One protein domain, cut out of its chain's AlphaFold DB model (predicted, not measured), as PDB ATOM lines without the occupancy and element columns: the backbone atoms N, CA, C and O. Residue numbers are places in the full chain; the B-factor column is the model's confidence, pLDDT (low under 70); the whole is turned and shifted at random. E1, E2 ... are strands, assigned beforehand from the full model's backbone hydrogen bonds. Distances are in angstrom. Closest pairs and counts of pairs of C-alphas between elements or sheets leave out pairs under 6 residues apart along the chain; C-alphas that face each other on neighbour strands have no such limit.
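Overview. This is residues 120 to 258 of the 258 residues of an uncharacterized protein of Deltaproteobacteria bacterium (UniProt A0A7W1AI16). Two lobes of strands stand end to end: a small sandwich of two three-stranded sheets, E1 E3 E5 and E4 E6 E7, and a strongly twisted, branched sheet, E2 E8 E9 E10 E12 E13, with E11 of the short ribbon E11 E14 packed on E13. E2 and E10 lie where the lobes meet. The 139 printed residues hold no named helix and 14 strands, E1 to E14 in order. The class is all strand; the two three-stranded sheets and the ribbon are antiparallel, the branched sheet mixed. The whole is compact, with a radius of gyration of the C-alphas of 15.9 A, yet elongated, spanning 51 by 32 by 25 A.

Along the chain. Find C-alpha 121 at (-15.540, 33.549, 36.726), where E1, residues 121 to 126, begins. Next come E2, 137 to 140, and E3, 145 to 151, 19.6 A long. E4 is 164 to 166, E5 175 to 177, E6 182 to 188, 20.0 A, and E7 191 to 198, 20.2 A. Look for E8 at 206 to 212, 19.6 A, and E9 at 215 to 222, 23.7 A, starting at C-alpha 215 (10.955, 29.813, 45.976). E10 is 225 to 228, E11 232 to 234, E12 236 to 239, E13 242 to 248 and E14 255 to 257, ending at C-alpha 257 (9.185, 38.794, 60.960).

Arrangement. Start at E1, antiparallel to E3: N 123 and O 149 are 2.9 A apart. E3 is also antiparallel to E5, with N 146 and O 176 2.8 A apart. In the other sheet E4 is antiparallel to E6, with N 166 and O 185 2.8 A apart; E6 and E7 are a hairpin, N 184 to O 196 2.8 A. These sheets form a sandwich, two sheets face to face: the parts that face each other are 9.6 A centre to centre, and their best planes are 22 degrees apart. E2 is parallel to E10, N 138 to O 226 2.8 A; the closest C-alphas of E2 and E7, Ala 138 and Val 198, are 6.7 A apart. E8 E9 E10 is a meander, each strand the antiparallel neighbour of the one before: N 208 and O 219 are 2.8 A apart, N 227 and O 220 2.8 A. E8 lies on one side of E9, E10 and E13 on the other; N 218 and O 244 are 2.8 A apart. E12 and E13 are a hairpin, N 237 to O 247 2.9 A. E11 and E14 pair by N 234 and O 255, 2.8 A.

Size, cuts and confidence. The farthest C-alphas, Ala 192 and Gly 251, are 51.6 A apart. The printed part has no cut. The link E3 to E4, residues 152 to 163, is long. Mean pLDDT of the printed part is 89.8; no printed residue is under 70.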
ATOM      1  N   ALA A 120     -16.212  33.889  32.532       97.00
ATOM      2  CA  ALA A 120     -16.709  32.670  33.160       97.00
ATOM      3  C   ALA A 120     -16.698  32.759  34.692       97.00
ATOM      4  O   ALA A 120     -17.559  32.177  35.354       97.00
ATOM      5  N   ARG A 121     -15.728  33.478  35.273       95.38
ATOM      6  CA  ARG A 121     -15.540  33.549  36.726       95.38
ATOM      7  C   ARG A 121     -14.995  34.906  37.164       95.38
ATOM      8  O   ARG A 121     -14.146  35.484  36.499       95.38
ATOM      9  N   VAL A 122     -15.463  35.367  38.321       95.19
ATOM     10  CA  VAL A 122     -14.953  36.548  39.030       95.19
ATOM     11  C   VAL A 122     -14.471  36.085  40.396       95.19
ATOM     12  O   VAL A 122     -15.211  35.387  41.092       95.19
ATOM     13  N   THR A 123     -13.256  36.451  40.782       93.62
ATOM     14  CA  THR A 123     -12.698  36.137  42.102       93.62
ATOM     15  C   THR A 123     -12.132  37.391  42.745       93.62
ATOM     16  O   THR A 123     -11.561  38.233  42.062       93.62
ATOM     17  N   LEU A 124     -12.261  37.505  44.064       92.06
ATOM     18  CA  LEU A 124     -11.442  38.421  44.850       92.06
ATOM     19  C   LEU A 124     -10.303  37.625  45.460       92.06
ATOM     20  O   LEU A 124     -10.536  36.587  46.081       92.06
ATOM     21  N   VAL A 125      -9.087  38.121  45.281       92.19
ATOM     22  CA  VAL A 125      -7.892  37.554  45.900       92.19
ATOM     23  C   VAL A 125      -7.105  38.663  46.590       92.19
ATOM     24  O   VAL A 125      -7.276  39.836  46.253       92.19
ATOM     25  N   PRO A 126      -6.237  38.339  47.547       91.25
ATOM     26  CA  PRO A 126      -5.363  39.333  48.141       91.25
ATOM     27  C   PRO A 126      -4.292  39.781  47.150       91.25
ATOM     28  O   PRO A 126      -3.698  38.965  46.446       91.25
ATOM     29  N   ALA A 127      -4.024  41.084  47.100       89.00
ATOM     30  CA  ALA A 127      -3.039  41.614  46.170       89.00
ATOM     31  C   ALA A 127      -1.618  41.172  46.562       89.00
ATOM     32  O   ALA A 127      -1.208  41.224  47.734       89.00
ATOM     33  N   HIS A 128      -0.855  40.744  45.551       85.06
ATOM     34  CA  HIS A 128       0.560  40.376  45.675       85.06
ATOM     35  C   HIS A 128       0.830  39.315  46.758       85.06
ATOM     36  O   HIS A 128       1.859  39.353  47.445       85.06
ATOM     37  N   TYR A 129      -0.123  38.415  46.998       88.44
ATOM     38  CA  TYR A 129      -0.017  37.359  48.002       88.44
ATOM     39  C   TYR A 129      -0.394  36.013  47.390       88.44
ATOM     40  O   TYR A 129      -1.472  35.866  46.822       88.44
ATOM     41  N   GLU A 130       0.476  35.023  47.553       88.94
ATOM     42  CA  GLU A 130       0.211  33.658  47.113       88.94
ATOM     43  C   GLU A 130      -0.509  32.885  48.220       88.94
ATOM     44  O   GLU A 130       0.054  32.657  49.293       88.94
ATOM     45  N   LEU A 131      -1.759  32.501  47.948       88.62
ATOM     46  CA  LEU A 131      -2.577  31.676  48.837       88.62
ATOM     47  C   LEU A 131      -2.096  30.221  48.844       88.62
ATOM     48  O   LEU A 131      -1.540  29.723  47.864       88.62
ATOM     49  N   ASP A 132      -2.386  29.499  49.923       85.56
ATOM     50  CA  ASP A 132      -2.080  28.068  50.033       85.56
ATOM     51  C   ASP A 132      -2.967  27.170  49.141       85.56
ATOM     52  O   ASP A 132      -2.686  25.978  48.957       85.56
ATOM     53  N   GLY A 133      -4.046  27.744  48.597       86.69
ATOM     54  CA  GLY A 133      -5.024  27.101  47.721       86.69
ATOM     55  C   GLY A 133      -5.943  26.083  48.407       86.69
ATOM     56  O   GLY A 133      -6.654  25.350  47.718       86.69
ATOM     57  N   LYS A 134      -5.924  25.987  49.740       85.62
ATOM     58  CA  LYS A 134      -6.633  24.961  50.527       85.62
ATOM     59  C   LYS A 134      -7.519  25.543  51.618       85.62
ATOM     60  O   LYS A 134      -8.510  24.904  51.976       85.62
ATOM     61  N   SER A 135      -7.173  26.713  52.137       84.12
ATOM     62  CA  SER A 135      -7.909  27.383  53.200       84.12
ATOM     63  C   SER A 135      -8.729  28.560  52.665       84.12
ATOM     64  O   SER A 135      -8.344  29.195  51.682       84.12
ATOM     65  N   PRO A 136      -9.868  28.893  53.304       87.69
ATOM     66  CA  PRO A 136     -10.439  30.221  53.132       87.69
ATOM     67  C   PRO A 136      -9.423  31.258  53.620       87.69
ATOM     68  O   PRO A 136      -8.624  30.962  54.515       87.69
ATOM     69  N   PHE A 137      -9.473  32.467  53.064       90.69
ATOM     70  CA  PHE A 137      -8.572  33.541  53.466       90.69
ATOM     71  C   PHE A 137      -9.308  34.680  54.175       90.69
ATOM     72  O   PHE A 137     -10.480  34.943  53.909       90.69
ATOM     73  N   ALA A 138      -8.584  35.376  55.043       88.62
ATOM     74  CA  ALA A 138      -8.945  36.666  55.613       88.62
ATOM     75  C   ALA A 138      -7.773  37.646  55.453       88.62
ATOM     76  O   ALA A 138      -6.628  37.243  55.232       88.62
ATOM     77  N   LEU A 139      -8.044  38.942  55.570       89.81
ATOM     78  CA  LEU A 139      -7.009  39.972  55.513       89.81
ATOM     79  C   LEU A 139      -6.530  40.338  56.913       89.81
ATOM     80  O   LEU A 139      -7.309  40.372  57.860       89.81
ATOM     81  N   ALA A 140      -5.255  40.662  57.061       86.31
ATOM     82  CA  ALA A 140      -4.786  41.316  58.271       86.31
ATOM     83  C   ALA A 140      -5.120  42.808  58.229       86.31
ATOM     84  O   ALA A 140      -5.092  43.427  57.165       86.31
ATOM     85  N   ALA A 141      -5.334  43.434  59.387       82.94
ATOM     86  CA  ALA A 141      -5.584  44.878  59.450       82.94
ATOM     87  C   ALA A 141      -4.450  45.724  58.832       82.94
ATOM     88  O   ALA A 141      -4.687  46.829  58.351       82.94
ATOM     89  N   ASN A 142      -3.217  45.205  58.817       82.44
ATOM     90  CA  ASN A 142      -2.054  45.857  58.208       82.44
ATOM     91  C   ASN A 142      -1.818  45.476  56.734       82.44
ATOM     92  O   ASN A 142      -0.840  45.933  56.143       82.44
ATOM     93  N   ARG A 143      -2.678  44.641  56.144       85.56
ATOM     94  CA  ARG A 143      -2.600  44.229  54.743       85.56
ATOM     95  C   ARG A 143      -4.000  44.031  54.178       85.56
ATOM     96  O   ARG A 143      -4.543  42.933  54.165       85.56
ATOM     97  N   SER A 144      -4.563  45.130  53.697       88.12
ATOM     98  CA  SER A 144      -5.966  45.223  53.309       88.12
ATOM     99  C   SER A 144      -6.191  45.382  51.801       88.12
ATOM    100  O   SER A 144      -7.277  45.775  51.382       88.12
ATOM    101  N   GLU A 145      -5.175  45.105  50.984       92.44
ATOM    102  CA  GLU A 145      -5.264  45.233  49.530       92.44
ATOM    103  C   GLU A 145      -5.779  43.939  48.879       92.44
ATOM    104  O   GLU A 145      -5.276  42.841  49.136       92.44
ATOM    105  N   LEU A 146      -6.789  44.082  48.025       93.38
ATOM    106  CA  LEU A 146      -7.436  43.023  47.259       93.38
ATOM    107  C   LEU A 146      -7.391  43.339  45.771       93.38
ATOM    108  O   LEU A 146      -7.446  44.501  45.374       93.38
ATOM    109  N   GLN A 147      -7.413  42.289  44.961       93.81
ATOM    110  CA  GLN A 147      -7.535  42.356  43.517       93.81
ATOM    111  C   GLN A 147      -8.782  41.594  43.047       93.81
ATOM    112  O   GLN A 147      -8.989  40.430  43.403       93.81
ATOM    113  N   ALA A 148      -9.599  42.240  42.221       93.94
ATOM    114  CA  ALA A 148     -10.686  41.621  41.479       93.94
ATOM    115  C   ALA A 148     -10.147  40.995  40.195       93.94
ATOM    116  O   ALA A 148      -9.590  41.659  39.325       93.94
ATOM    117  N   GLN A 149     -10.322  39.690  40.066       93.94
ATOM    118  CA  GLN A 149      -9.792  38.922  38.959       93.94
ATOM    119  C   GLN A 149     -10.920  38.346  38.110       93.94
ATOM    120  O   GLN A 149     -11.816  37.668  38.612       93.94
ATOM    121  N   LEU A 150     -10.869  38.626  36.809       94.94
ATOM    122  CA  LEU A 150     -11.836  38.162  35.821       94.94
ATOM    123  C   LEU A 150     -11.218  37.024  35.012       94.94
ATOM    124  O   LEU A 150     -10.121  37.170  34.493       94.94
ATOM    125  N   TYR A 151     -11.904  35.901  34.873       94.81
ATOM    126  CA  TYR A 151     -11.385  34.737  34.160       94.81
ATOM    127  C   TYR A 151     -12.355  34.277  33.083       94.81
ATOM    128  O   TYR A 151     -13.565  34.236  33.317       94.81
ATOM    129  N   ASP A 152     -11.823  33.881  31.928       95.56
ATOM    130  CA  ASP A 152     -12.594  33.168  30.909       95.56
ATOM    131  C   ASP A 152     -12.746  31.672  31.236       95.56
ATOM    132  O   ASP A 152     -12.234  31.159  32.236       95.56
ATOM    133  N   ALA A 153     -13.456  30.942  30.373       95.44
ATOM    134  CA  ALA A 153     -13.688  29.505  30.539       95.44
ATOM    135  C   ALA A 153     -12.406  28.650  30.444       95.44
ATOM    136  O   ALA A 153     -12.425  27.481  30.820       95.44
ATOM    137  N   SER A 154     -11.305  29.217  29.943       93.88
ATOM    138  CA  SER A 154      -9.985  28.582  29.869       93.88
ATOM    139  C   SER A 154      -9.068  29.004  31.026       93.88
ATOM    140  O   SER A 154      -7.869  28.746  30.968       93.88
ATOM    141  N   ASN A 155      -9.610  29.653  32.066       90.81
ATOM    142  CA  ASN A 155      -8.867  30.225  33.194       90.81
ATOM    143  C   ASN A 155      -7.801  31.258  32.787       90.81
ATOM    144  O   ASN A 155      -6.842  31.481  33.525       90.81
ATOM    145  N   ARG A 156      -7.959  31.931  31.642       90.31
ATOM    146  CA  ARG A 156      -7.104  33.067  31.280       90.31
ATOM    147  C   ARG A 156      -7.638  34.324  31.945       90.31
ATOM    148  O   ARG A 156      -8.851  34.542  31.974       90.31
ATOM    149  N   ARG A 157      -6.732  35.139  32.482       90.75
ATOM    150  CA  ARG A 157      -7.083  36.407  33.116       90.75
ATOM    151  C   ARG A 157      -7.517  37.424  32.057       90.75
ATOM    152  O   ARG A 157      -6.890  37.543  31.007       90.75
ATOM    153  N   LEU A 158      -8.604  38.127  32.352       93.25
ATOM    154  CA  LEU A 158      -9.205  39.164  31.524       93.25
ATOM    155  C   LEU A 158      -8.989  40.553  32.137       93.25
ATOM    156  O   LEU A 158      -8.929  40.705  33.362       93.25
ATOM    157  N   VAL A 159      -8.920  41.560  31.268       92.88
ATOM    158  CA  VAL A 159      -8.889  42.991  31.599       92.88
ATOM    159  C   VAL A 159     -10.272  43.599  31.442       92.88
ATOM    160  O   VAL A 159     -10.940  43.363  30.438       92.88
ATOM    161  N   ASP A 160     -10.659  44.458  32.379       94.06
ATOM    162  CA  ASP A 160     -11.738  45.413  32.159       94.06
ATOM    163  C   ASP A 160     -11.459  46.718  32.913       94.06
ATOM    164  O   ASP A 160     -11.686  46.833  34.111       94.06
ATOM    165  N   ALA A 161     -10.990  47.734  32.195       91.06
ATOM    166  CA  ALA A 161     -10.684  49.047  32.755       91.06
ATOM    167  C   ALA A 161     -11.921  49.805  33.274       91.06
ATOM    168  O   ALA A 161     -11.765  50.854  33.895       91.06
ATOM    169  N   THR A 162     -13.133  49.300  33.022       92.50
ATOM    170  CA  THR A 162     -14.385  49.862  33.550       92.50
ATOM    171  C   THR A 162     -14.762  49.293  34.919       92.50
ATOM    172  O   THR A 162     -15.780  49.695  35.483       92.50
ATOM    173  N   LEU A 163     -13.955  48.373  35.469       93.88
ATOM    174  CA  LEU A 163     -14.202  47.800  36.784       93.88
ATOM    175  C   LEU A 163     -14.332  48.882  37.861       93.88
ATOM    176  O   LEU A 163     -13.473  49.749  38.040       93.88
ATOM    177  N   SER A 164     -15.406  48.759  38.628       94.44
ATOM    178  CA  SER A 164     -15.691  49.536  39.823       94.44
ATOM    179  C   SER A 164     -15.732  48.594  41.014       94.44
ATOM    180  O   SER A 164     -16.456  47.592  41.001       94.44
ATOM    181  N   ILE A 165     -14.945  48.910  42.042       93.94
ATOM    182  CA  ILE A 165     -14.863  48.118  43.268       93.94
ATOM    183  C   ILE A 165     -15.267  48.996  44.453       93.94
ATOM    184  O   ILE A 165     -14.488  49.812  44.947       93.94
ATOM    185  N   ALA A 166     -16.500  48.824  44.929       93.81
ATOM    186  CA  ALA A 166     -17.019  49.535  46.092       93.81
ATOM    187  C   ALA A 166     -16.754  48.752  47.388       93.81
ATOM    188  O   ALA A 166     -16.719  47.523  47.396       93.81
ATOM    189  N   GLY A 167     -16.601  49.475  48.499       91.06
ATOM    190  CA  GLY A 167     -16.265  48.905  49.815       91.06
ATOM    191  C   GLY A 167     -14.851  49.249  50.301       91.06
ATOM    192  O   GLY A 167     -14.524  49.012  51.461       91.06
ATOM    193  N   GLY A 168     -14.039  49.896  49.460       92.00
ATOM    194  CA  GLY A 168     -12.721  50.414  49.821       92.00
ATOM    195  C   GLY A 168     -12.287  51.598  48.956       92.00
ATOM    196  O   GLY A 168     -13.100  52.233  48.286       92.00
ATOM    197  N   THR A 169     -10.996  51.924  49.003       94.38
ATOM    198  CA  THR A 169     -10.364  52.895  48.102       94.38
ATOM    199  C   THR A 169      -9.719  52.144  46.949       94.38
ATOM    200  O   THR A 169      -8.747  51.422  47.152       94.38
ATOM    201  N   GLN A 170     -10.275  52.289  45.751       92.75
ATOM    202  CA  GLN A 170      -9.739  51.673  44.542       92.75
ATOM    203  C   GLN A 170      -8.400  52.340  44.164       92.75
ATOM    204  O   GLN A 170      -8.339  53.557  43.991       92.75
ATOM    205  N   THR A 171      -7.319  51.556  44.106       89.56
ATOM    206  CA  THR A 171      -5.932  52.005  43.861       89.56
ATOM    207  C   THR A 171      -5.447  51.693  42.444       89.56
ATOM    208  O   THR A 171      -4.527  52.347  41.956       89.56
ATOM    209  N   ALA A 172      -6.095  50.743  41.768       89.50
ATOM    210  CA  ALA A 172      -5.927  50.435  40.348       89.50
ATOM    211  C   ALA A 172      -7.277  50.017  39.743       89.50
ATOM    212  O   ALA A 172      -8.265  49.894  40.464       89.50
ATOM    213  N   TRP A 173      -7.348  49.772  38.432       89.06
ATOM    214  CA  TRP A 173      -8.622  49.396  37.798       89.06
ATOM    215  C   TRP A 173      -9.222  48.111  38.392       89.06
ATOM    216  O   TRP A 173     -10.434  48.009  38.507       89.06
ATOM    217  N   ASP A 174      -8.394  47.178  38.860       92.69
ATOM    218  CA  ASP A 174      -8.822  45.932  39.499       92.69
ATOM    219  C   ASP A 174      -8.433  45.812  40.975       92.69
ATOM    220  O   ASP A 174      -8.661  44.764  41.573       92.69
ATOM    221  N   THR A 175      -7.833  46.840  41.576       92.88
ATOM    222  CA  THR A 175      -7.240  46.737  42.916       92.88
ATOM    223  C   THR A 175      -7.897  47.714  43.881       92.88
ATOM    224  O   THR A 175      -8.095  48.886  43.558       92.88
ATOM    225  N   VAL A 176      -8.228  47.241  45.083       94.06
ATOM    226  CA  VAL A 176      -8.874  48.019  46.144       94.06
ATOM    227  C   VAL A 176      -8.152  47.833  47.474       94.06
ATOM    228  O   VAL A 176      -7.792  46.725  47.855       94.06
ATOM    229  N   THR A 177      -7.975  48.918  48.221       93.06
ATOM    230  CA  THR A 177      -7.531  48.888  49.619       93.06
ATOM    231  C   THR A 177      -8.732  49.030  50.549       93.06
ATOM    232  O   THR A 177      -9.491  50.000  50.459       93.06
ATOM    233  N   LEU A 178      -8.907  48.083  51.468       90.50
ATOM    234  CA  LEU A 178      -9.981  48.109  52.459       90.50
ATOM    235  C   LEU A 178      -9.565  48.880  53.711       90.50
ATOM    236  O   LEU A 178      -8.437  48.773  54.190       90.50
ATOM    237  N   ALA A 179     -10.502  49.638  54.277       84.00
ATOM    238  CA  ALA A 179     -10.302  50.297  55.569       84.00
ATOM    239  C   ALA A 179     -10.720  49.407  56.754       84.00
ATOM    240  O   ALA A 179     -10.270  49.616  57.877       84.00
ATOM    241  N   ARG A 180     -11.628  48.454  56.516       83.31
ATOM    242  CA  ARG A 180     -12.195  47.522  57.502       83.31
ATOM    243  C   ARG A 180     -12.863  46.345  56.788       83.31
ATOM    244  O   ARG A 180     -13.114  46.437  55.589       83.31
ATOM    245  N   ALA A 181     -13.191  45.297  57.540       85.94
ATOM    246  CA  ALA A 181     -14.016  44.188  57.063       85.94
ATOM    247  C   ALA A 181     -15.392  44.665  56.566       85.94
ATOM    248  O   ALA A 181     -15.932  45.663  57.066       85.94
ATOM    249  N   GLY A 182     -15.966  43.930  55.614       88.75
ATOM    250  CA  GLY A 182     -17.307  44.180  55.096       88.75
ATOM    251  C   GLY A 182     -17.533  43.665  53.678       88.75
ATOM    252  O   GLY A 182     -16.661  43.042  53.071       88.75
ATOM    253  N   ALA A 183     -18.723  43.969  53.162       90.62
ATOM    254  CA  ALA A 183     -19.131  43.625  51.810       90.62
ATOM    255  C   ALA A 183     -18.383  44.464  50.762       90.62
ATOM    256  O   ALA A 183     -18.345  45.697  50.842       90.62
ATOM    257  N   ILE A 184     -17.829  43.784  49.761       93.56
ATOM    258  CA  ILE A 184     -17.178  44.357  48.584       93.56
ATOM    259  C   ILE A 184     -18.062  44.116  47.370       93.56
ATOM    260  O   ILE A 184     -18.449  42.979  47.097       93.56
ATOM    261  N   HIS A 185     -18.355  45.183  46.633       95.00
ATOM    262  CA  HIS A 185     -19.168  45.131  45.423       95.00
ATOM    263  C   HIS A 185     -18.270  45.333  44.208       95.00
ATOM    264  O   HIS A 185     -17.601  46.359  44.104       95.00
ATOM    265  N   VAL A 186     -18.247  44.363  43.299       96.06
ATOM    266  CA  VAL A 186     -17.477  44.410  42.053       96.06
ATOM    267  C   VAL A 186     -18.453  44.479  40.887       96.06
ATOM    268  O   VAL A 186     -19.267  43.572  40.714       96.06
ATOM    269  N   GLY A 187     -18.362  45.527  40.078       96.38
ATOM    270  CA  GLY A 187     -19.136  45.692  38.847       96.38
ATOM    271  C   GLY A 187     -18.276  46.251  37.718       96.38
ATOM    272  O   GLY A 187     -17.130  46.628  37.940       96.38
ATOM    273  N   GLY A 188     -18.824  46.303  36.511       95.19
ATOM    274  CA  GLY A 188     -18.173  46.881  35.334       95.19
ATOM    275  C   GLY A 188     -19.080  46.761  34.116       95.19
ATOM    276  O   GLY A 188     -20.128  46.120  34.186       95.19
ATOM    277  N   ASP A 189     -18.687  47.329  32.983       96.12
ATOM    278  CA  ASP A 189     -19.491  47.229  31.759       96.12
ATOM    279  C   ASP A 189     -19.536  45.782  31.227       96.12
ATOM    280  O   ASP A 189     -20.503  45.382  30.575       96.12
ATOM    281  N   SER A 190     -18.529  44.960  31.556       95.81
ATOM    282  CA  SER A 190     -18.483  43.535  31.198       95.81
ATOM    283  C   SER A 190     -19.268  42.600  32.127       95.81
ATOM    284  O   SER A 190     -19.452  41.427  31.793       95.81
ATOM    285  N   LEU A 191     -19.734  43.061  33.298       96.44
ATOM    286  CA  LEU A 191     -20.420  42.194  34.262       96.44
ATOM    287  C   LEU A 191     -21.516  42.889  35.074       96.44
ATOM    288  O   LEU A 191     -21.408  44.036  35.492       96.44
ATOM    289  N   ALA A 192     -22.552  42.125  35.417       94.56
ATOM    290  CA  ALA A 192     -23.466  42.530  36.479       94.56
ATOM    291  C   ALA A 192     -22.741  42.562  37.836       94.56
ATOM    292  O   ALA A 192     -21.858  41.737  38.080       94.56
ATOM    293  N   GLU A 193     -23.159  43.472  38.720       95.00
ATOM    294  CA  GLU A 193     -22.584  43.619  40.060       95.00
ATOM    295  C   GLU A 193     -22.568  42.289  40.839       95.00
ATOM    296  O   GLU A 193     -23.517  41.496  40.803       95.00
ATOM    297  N   ARG A 194     -21.466  42.049  41.552       93.94
ATOM    298  CA  ARG A 194     -21.212  40.886  42.408       93.94
ATOM    299  C   ARG A 194     -20.840  41.362  43.805       93.94
ATOM    300  O   ARG A 194     -20.036  42.279  43.934       93.94
ATOM    301  N   THR A 195     -21.344  40.686  44.832       93.12
ATOM    302  CA  THR A 195     -21.013  40.984  46.232       93.12
ATOM    303  C   THR A 195     -20.172  39.868  46.835       93.12
ATOM    304  O   THR A 195     -20.480  38.689  46.656       93.12
ATOM    305  N   PHE A 196     -19.140  40.250  47.579       93.00
ATOM    306  CA  PHE A 196     -18.250  39.358  48.311       93.00
ATOM    307  C   PHE A 196     -18.143  39.820  49.762       93.00
ATOM    308  O   PHE A 196     -18.011  41.014  50.012       93.00
ATOM    309  N   GLU A 197     -18.150  38.890  50.710       90.81
ATOM    310  CA  GLU A 197     -17.871  39.197  52.114       90.81
ATOM    311  C   GLU A 197     -16.380  39.002  52.389       90.81
ATOM    312  O   GLU A 197     -15.817  37.965  52.029       90.81
ATOM    313  N   VAL A 198     -15.744  40.004  53.002       88.94
ATOM    314  CA  VAL A 198     -14.317  39.969  53.341       88.94
ATOM    315  C   VAL A 198     -14.126  40.201  54.833       88.94
ATOM    316  O   VAL A 198     -14.472  41.260  55.366       88.94
ATOM    317  N   ASP A 199     -13.493  39.224  55.477       86.81
ATOM    318  CA  ASP A 199     -13.108  39.287  56.881       86.81
ATOM    319  C   ASP A 199     -11.725  39.925  57.066       86.81
ATOM    320  O   ASP A 199     -10.806  39.738  56.261       86.81
ATOM    321  N   VAL A 200     -11.568  40.650  58.178       82.31
ATOM    322  CA  VAL A 200     -10.287  41.191  58.648       82.31
ATOM    323  C   VAL A 200     -10.000  40.635  60.039       82.31
ATOM    324  O   VAL A 200     -10.864  40.688  60.914       82.31
ATOM    325  N   VAL A 201      -8.798  40.098  60.243       84.50
ATOM    326  CA  VAL A 201      -8.377  39.434  61.485       84.50
ATOM    327  C   VAL A 201      -7.108  40.088  62.044       84.50
ATOM    328  O   VAL A 201      -6.204  40.461  61.298       84.50
ATOM    329  N   ASP A 202      -7.023  40.196  63.373       79.75
ATOM    330  CA  ASP A 202      -6.003  40.992  64.079       79.75
ATOM    331  C   ASP A 202      -4.787  40.194  64.590       79.75
ATOM    332  O   ASP A 202      -4.030  40.661  65.443       79.75
ATOM    333  N   GLY A 203      -4.549  38.985  64.085       77.38
ATOM    334  CA  GLY A 203      -3.366  38.223  64.480       77.38
ATOM    335  C   GLY A 203      -3.293  36.848  63.847       77.38
ATOM    336  O   GLY A 203      -4.314  36.320  63.419       77.38
ATOM    337  N   ALA A 204      -2.082  36.290  63.810       86.62
ATOM    338  CA  ALA A 204      -1.799  34.937  63.349       86.62
ATOM    339  C   ALA A 204      -1.450  34.021  64.532       86.62
ATOM    340  O   ALA A 204      -0.695  34.401  65.426       86.62
ATOM    341  N   GLU A 205      -1.958  32.794  64.503       89.50
ATOM    342  CA  GLU A 205      -1.693  31.738  65.486       89.50
ATOM    343  C   GLU A 205      -0.591  30.774  65.025       89.50
ATOM    344  O   GLU A 205       0.143  30.217  65.845       89.50
ATOM    345  N   ARG A 206      -0.473  30.557  63.710       90.69
ATOM    346  CA  ARG A 206       0.443  29.577  63.110       90.69
ATOM    347  C   ARG A 206       1.037  30.105  61.810       90.69
ATOM    348  O   ARG A 206       0.376  30.835  61.080       90.69
ATOM    349  N   ILE A 207       2.265  29.687  61.508       90.44
ATOM    350  CA  ILE A 207       2.947  29.974  60.243       90.44
ATOM    351  C   ILE A 207       3.427  28.664  59.641       90.44
ATOM    352  O   ILE A 207       4.022  27.839  60.337       90.44
ATOM    353  N   GLU A 208       3.213  28.504  58.346       93.12
ATOM    354  CA  GLU A 208       3.725  27.392  57.559       93.12
ATOM    355  C   GLU A 208       4.585  27.915  56.415       93.12
ATOM    356  O   GLU A 208       4.463  29.067  56.002       93.12
ATOM    357  N   SER A 209       5.481  27.072  55.910       91.75
ATOM    358  CA  SER A 209       6.256  27.380  54.714       91.75
ATOM    359  C   SER A 209       6.085  26.282  53.680       91.75
ATOM    360  O   SER A 209       6.254  25.104  54.007       91.75
ATOM    361  N   VAL A 210       5.825  26.661  52.436       92.31
ATOM    362  CA  VAL A 210       5.678  25.751  51.300       92.31
ATOM    363  C   VAL A 210       6.742  26.087  50.266       92.31
ATOM    364  O   VAL A 210       6.989  27.250  49.958       92.31
ATOM    365  N   ARG A 211       7.408  25.065  49.728       90.25
ATOM    366  CA  ARG A 211       8.373  25.243  48.642       90.25
ATOM    367  C   ARG A 211       7.684  25.027  47.300       90.25
ATOM    368  O   ARG A 211       7.123  23.957  47.072       90.25
ATOM    369  N   ILE A 212       7.793  26.008  46.413       87.00
ATOM    370  CA  ILE A 212       7.208  25.997  45.070       87.00
ATOM    371  C   ILE A 212       8.353  26.241  44.086       87.00
ATOM    372  O   ILE A 212       8.876  27.345  43.971       87.00
ATOM    373  N   GLY A 213       8.831  25.181  43.433       90.69
ATOM    374  CA  GLY A 213      10.036  25.260  42.604       90.69
ATOM    375  C   GLY A 213      11.271  25.719  43.399       90.69
ATOM    376  O   GLY A 213      11.733  25.034  44.322       90.69
ATOM    377  N   ASN A 214      11.838  26.868  43.019       90.94
ATOM    378  CA  ASN A 214      13.008  27.471  43.669       90.94
ATOM    379  C   ASN A 214      12.664  28.473  44.787       90.94
ATOM    380  O   ASN A 214      13.566  28.822  45.549       90.94
ATOM    381  N   ARG A 215      11.400  28.892  44.923       93.06
ATOM    382  CA  ARG A 215      10.955  29.813  45.976       93.06
ATOM    383  C   ARG A 215      10.351  29.073  47.170       93.06
ATOM    384  O   ARG A 215       9.824  27.966  47.045       93.06
ATOM    385  N   THR A 216      10.426  29.708  48.333       92.38
ATOM    386  CA  THR A 216       9.721  29.311  49.556       92.38
ATOM    387  C   THR A 216       8.721  30.400  49.903       92.38
ATOM    388  O   THR A 216       9.115  31.555  50.056       92.38
ATOM    389  N   CYS A 217       7.460  30.016  50.044       93.38
ATOM    390  CA  CYS A 217       6.350  30.875  50.420       93.38
ATOM    391  C   CYS A 217       5.951  30.618  51.868       93.38
ATOM    392  O   CYS A 217       6.033  29.484  52.342       93.38
ATOM    393  N   PHE A 218       5.562  31.671  52.574       93.19
ATOM    394  CA  PHE A 218       5.137  31.623  53.965       93.19
ATOM    395  C   PHE A 218       3.647  31.948  54.062       93.19
ATOM    396  O   PHE A 218       3.174  32.902  53.450       93.19
ATOM    397  N   HIS A 219       2.925  31.163  54.852       93.25
ATOM    398  CA  HIS A 219       1.478  31.261  55.017       93.25
ATOM    399  C   HIS A 219       1.167  31.417  56.503       93.25
ATOM    400  O   HIS A 219       1.666  30.639  57.317       93.25
ATOM    401  N   ALA A 220       0.394  32.436  56.875       91.75
ATOM    402  CA  ALA A 220      -0.043  32.656  58.252       91.75
ATOM    403  C   ALA A 220      -1.494  32.200  58.426       91.75
ATOM    404  O   ALA A 220      -2.282  32.303  57.498       91.75
ATOM    405  N   TYR A 221      -1.860  31.711  59.609       92.62
ATOM    406  CA  TYR A 221      -3.193  31.169  59.876       92.62
ATOM    407  C   TYR A 221      -3.727  31.593  61.237       92.62
ATOM    408  O   TYR A 221      -2.950  31.700  62.188       92.62
ATOM    409  N   THR A 222      -5.051  31.689  61.336       91.81
ATOM    410  CA  THR A 222      -5.811  31.676  62.597       91.81
ATOM    411  C   THR A 222      -6.884  30.608  62.500       91.81
ATOM    412  O   THR A 222      -7.746  30.637  61.618       91.81
ATOM    413  N   GLY A 223      -6.790  29.602  63.367       91.81
ATOM    414  CA  GLY A 223      -7.510  28.349  63.207       91.81
ATOM    415  C   GLY A 223      -7.221  27.699  61.849       91.81
ATOM    416  O   GLY A 223      -6.079  27.378  61.523       91.81
ATOM    417  N   ALA A 224      -8.281  27.487  61.066       90.69
ATOM    418  CA  ALA A 224      -8.213  26.900  59.725       90.69
ATOM    419  C   ALA A 224      -8.171  27.944  58.590       90.69
ATOM    420  O   ALA A 224      -8.078  27.564  57.422       90.69
ATOM    421  N   THR A 225      -8.251  29.234  58.921       90.44
ATOM    422  CA  THR A 225      -8.299  30.338  57.957       90.44
ATOM    423  C   THR A 225      -6.894  30.866  57.715       90.44
ATOM    424  O   THR A 225      -6.182  31.183  58.670       90.44
ATOM    425  N   GLU A 226      -6.491  30.959  56.451       92.31
ATOM    426  CA  GLU A 226      -5.258  31.643  56.072       92.31
ATOM    427  C   GLU A 226      -5.445  33.157  56.256       92.31
ATOM    428  O   GLU A 226      -6.469  33.715  55.874       92.31
ATOM    429  N   ILE A 227      -4.474  33.843  56.852       90.88
ATOM    430  CA  ILE A 227      -4.491  35.298  56.999       90.88
ATOM    431  C   ILE A 227      -3.383  35.903  56.163       90.88
ATOM    432  O   ILE A 227      -2.196  35.616  56.330       90.88
ATOM    433  N   VAL A 228      -3.788  36.840  55.321       88.56
ATOM    434  CA  VAL A 228      -2.900  37.637  54.495       88.56
ATOM    435  C   VAL A 228      -2.324  38.756  55.346       88.56
ATOM    436  O   VAL A 228      -2.955  39.785  55.564       88.56
ATOM    437  N   VAL A 229      -1.111  38.543  55.841       87.88
ATOM    438  CA  VAL A 229      -0.389  39.472  56.724       87.88
ATOM    439  C   VAL A 229       0.798  40.110  55.999       87.88
ATOM    440  O   VAL A 229       1.348  39.561  55.036       87.88
ATOM    441  N   ALA A 230       1.218  41.289  56.456       83.94
ATOM    442  CA  ALA A 230       2.519  41.830  56.070       83.94
ATOM    443  C   ALA A 230       3.636  40.957  56.672       83.94
ATOM    444  O   ALA A 230       3.603  40.635  57.859       83.94
ATOM    445  N   MET A 231       4.614  40.567  55.850       83.12
ATOM    446  CA  MET A 231       5.753  39.751  56.271       83.12
ATOM    447  C   MET A 231       7.056  40.394  55.808       83.12
ATOM    448  O   MET A 231       7.211  40.735  54.638       83.12
ATOM    449  N   ALA A 232       8.022  40.517  56.714       86.00
ATOM    450  CA  ALA A 232       9.388  40.888  56.375       86.00
ATOM    451  C   ALA A 232      10.242  39.621  56.245       86.00
ATOM    452  O   ALA A 232      10.605  38.999  57.249       86.00
ATOM    453  N   ILE A 233      10.568  39.243  55.005       86.38
ATOM    454  CA  ILE A 233      11.422  38.089  54.701       86.38
ATOM    455  C   ILE A 233      12.870  38.559  54.538       86.38
ATOM    456  O   ILE A 233      13.172  39.463  53.763       86.38
ATOM    457  N   THR A 234      13.791  37.936  55.271       88.75
ATOM    458  CA  THR A 234      15.235  38.219  55.218       88.75
ATOM    459  C   THR A 234      16.026  36.946  54.911       88.75
ATOM    460  O   THR A 234      15.527  35.841  55.116       88.75
ATOM    461  N   GLY A 235      17.265  37.085  54.425       88.00
ATOM    462  CA  GLY A 235      18.135  35.948  54.075       88.00
ATOM    463  C   GLY A 235      17.968  35.422  52.641       88.00
ATOM    464  O   GLY A 235      18.610  34.444  52.258       88.00
ATOM    465  N   GLY A 236      17.146  36.079  51.825       89.81
ATOM    466  CA  GLY A 236      16.932  35.736  50.422       89.81
ATOM    467  C   GLY A 236      16.480  36.935  49.598       89.81
ATOM    468  O   GLY A 236      16.413  38.052  50.112       89.81
ATOM    469  N   ALA A 237      16.184  36.682  48.326       91.81
ATOM    470  CA  ALA A 237      15.586  37.650  47.418       91.81
ATOM    471  C   ALA A 237      14.053  37.494  47.459       91.81
ATOM    472  O   ALA A 237      13.571  36.415  47.095       91.81
ATOM    473  N   PRO A 238      13.300  38.509  47.924       89.62
ATOM    474  CA  PRO A 238      11.840  38.501  47.867       89.62
ATOM    475  C   PRO A 238      11.341  38.362  46.428       89.62
ATOM    476  O   PRO A 238      11.953  38.909  45.508       89.62
ATOM    477  N   ASP A 239      10.237  37.645  46.246       87.94
ATOM    478  CA  ASP A 239       9.542  37.572  44.965       87.94
ATOM    479  C   ASP A 239       8.662  38.828  44.795       87.94
ATOM    480  O   ASP A 239       7.773  39.061  45.620       87.94
ATOM    481  N   PRO A 240       8.896  39.671  43.772       83.06
ATOM    482  CA  PRO A 240       8.099  40.878  43.566       83.06
ATOM    483  C   PRO A 240       6.636  40.581  43.203       83.06
ATOM    484  O   PRO A 240       5.783  41.427  43.449       83.06
ATOM    485  N   ALA A 241       6.337  39.397  42.658       82.12
ATOM    486  CA  ALA A 241       4.976  38.989  42.310       82.12
ATOM    487  C   ALA A 241       4.219  38.378  43.506       82.12
ATOM    488  O   ALA A 241       2.989  38.337  43.520       82.12
ATOM    489  N   ALA A 242       4.942  37.919  44.533       86.56
ATOM    490  CA  ALA A 242       4.377  37.265  45.708       86.56
ATOM    491  C   ALA A 242       5.132  37.689  46.975       86.56
ATOM    492  O   ALA A 242       6.136  37.091  47.360       86.56
ATOM    493  N   HIS A 243       4.625  38.710  47.674       87.38
ATOM    494  CA  HIS A 243       5.293  39.313  48.838       87.38
ATOM    495  C   HIS A 243       5.505  38.345  50.016       87.38
ATOM    496  O   HIS A 243       6.245  38.665  50.946       87.38
ATOM    497  N   ASN A 244       4.844  37.186  50.021       92.00
ATOM    498  CA  ASN A 244       5.048  36.130  51.010       92.00
ATOM    499  C   ASN A 244       6.053  35.055  50.565       92.00
ATOM    500  O   ASN A 244       6.268  34.094  51.302       92.00
ATOM    501  N   CYS A 245       6.701  35.218  49.412       93.00
ATOM    502  CA  CYS A 245       7.663  34.273  48.867       93.00
ATOM    503  C   CYS A 245       9.062  34.883  48.719       93.00
ATOM    504  O   CYS A 245       9.242  36.081  48.502       93.00
ATOM    505  N   ALA A 246      10.084  34.035  48.827       94.00
ATOM    506  CA  ALA A 246      11.466  34.412  48.558       94.00
ATOM    507  C   ALA A 246      12.288  33.228  48.042       94.00
ATOM    508  O   ALA A 246      12.045  32.071  48.394       94.00
ATOM    509  N   THR A 247      13.323  33.527  47.261       93.38
ATOM    510  CA  THR A 247      14.367  32.557  46.907       93.38
ATOM    511  C   THR A 247      15.521  32.690  47.896       93.38
ATOM    512  O   THR A 247      16.017  33.794  48.134       93.38
ATOM    513  N   ALA A 248      15.951  31.578  48.497       86.56
ATOM    514  CA  ALA A 248      17.094  31.586  49.406       86.56
ATOM    515  C   ALA A 248      18.365  32.035  48.667       86.56
ATOM    516  O   ALA A 248      18.622  31.602  47.545       86.56
ATOM    517  N   SER A 249      19.164  32.891  49.306       82.75
ATOM    518  CA  SER A 249      20.522  33.177  48.830       82.75
ATOM    519  C   SER A 249      21.459  32.052  49.273       82.75
ATOM    520  O   SER A 249      21.254  31.488  50.349       82.75
ATOM    521  N   ASP A 250      22.453  31.699  48.452       78.56
ATOM    522  CA  ASP A 250      23.323  30.539  48.688       78.56
ATOM    523  C   ASP A 250      23.865  30.500  50.129       78.56
ATOM    524  O   ASP A 250      24.649  31.350  50.552       78.56
ATOM    525  N   GLY A 251      23.417  29.499  50.895       74.50
ATOM    526  CA  GLY A 251      23.851  29.243  52.272       74.50
ATOM    527  C   GLY A 251      23.105  29.996  53.384       74.50
ATOM    528  O   GLY A 251      23.356  29.709  54.555       74.50
ATOM    529  N   ASN A 252      22.169  30.899  53.073       80.25
ATOM    530  CA  ASN A 252      21.401  31.632  54.084       80.25
ATOM    531  C   ASN A 252      20.013  31.023  54.319       80.25
ATOM    532  O   ASN A 252      19.242  30.785  53.390       80.25
ATOM    533  N   ALA A 253      19.661  30.827  55.590       82.69
ATOM    534  CA  ALA A 253      18.299  30.476  55.975       82.69
ATOM    535  C   ALA A 253      17.370  31.691  55.830       82.69
ATOM    536  O   ALA A 253      17.688  32.780  56.318       82.69
ATOM    537  N   LEU A 254      16.201  31.485  55.217       83.69
ATOM    538  CA  LEU A 254      15.132  32.481  55.187       83.69
ATOM    539  C   LEU A 254      14.570  32.689  56.599       83.69
ATOM    540  O   LEU A 254      14.376  31.731  57.350       83.69
ATOM    541  N   ARG A 255      14.304  33.943  56.965       82.94
ATOM    542  CA  ARG A 255      13.687  34.310  58.248       82.94
ATOM    543  C   ARG A 255      12.525  35.262  58.010       82.94
ATOM    544  O   ARG A 255      12.678  36.202  57.235       82.94
ATOM    545  N   VAL A 256      11.428  35.055  58.734       82.06
ATOM    546  CA  VAL A 256      10.214  35.882  58.670       82.06
ATOM    547  C   VAL A 256      10.037  36.662  59.969       82.06
ATOM    548  O   VAL A 256      10.293  36.134  61.054       82.06
ATOM    549  N   ARG A 257       9.623  37.927  59.855       82.19
ATOM    550  CA  ARG A 257       9.185  38.794  60.960       82.19
ATOM    551  C   ARG A 257       7.851  39.461  60.599       82.19
ATOM    552  O   ARG A 257       7.600  39.671  59.413       82.19
ATOM    553  N   PHE A 258       7.057  39.789  61.619       73.44
ATOM    554  CA  PHE A 258       5.793  40.534  61.527       73.44
ATOM    555  C   PHE A 258       5.983  41.958  62.035       73.44
ATOM    556  O   PHE A 258       6.818  42.126  62.959       73.44
TER     557      PHE A 258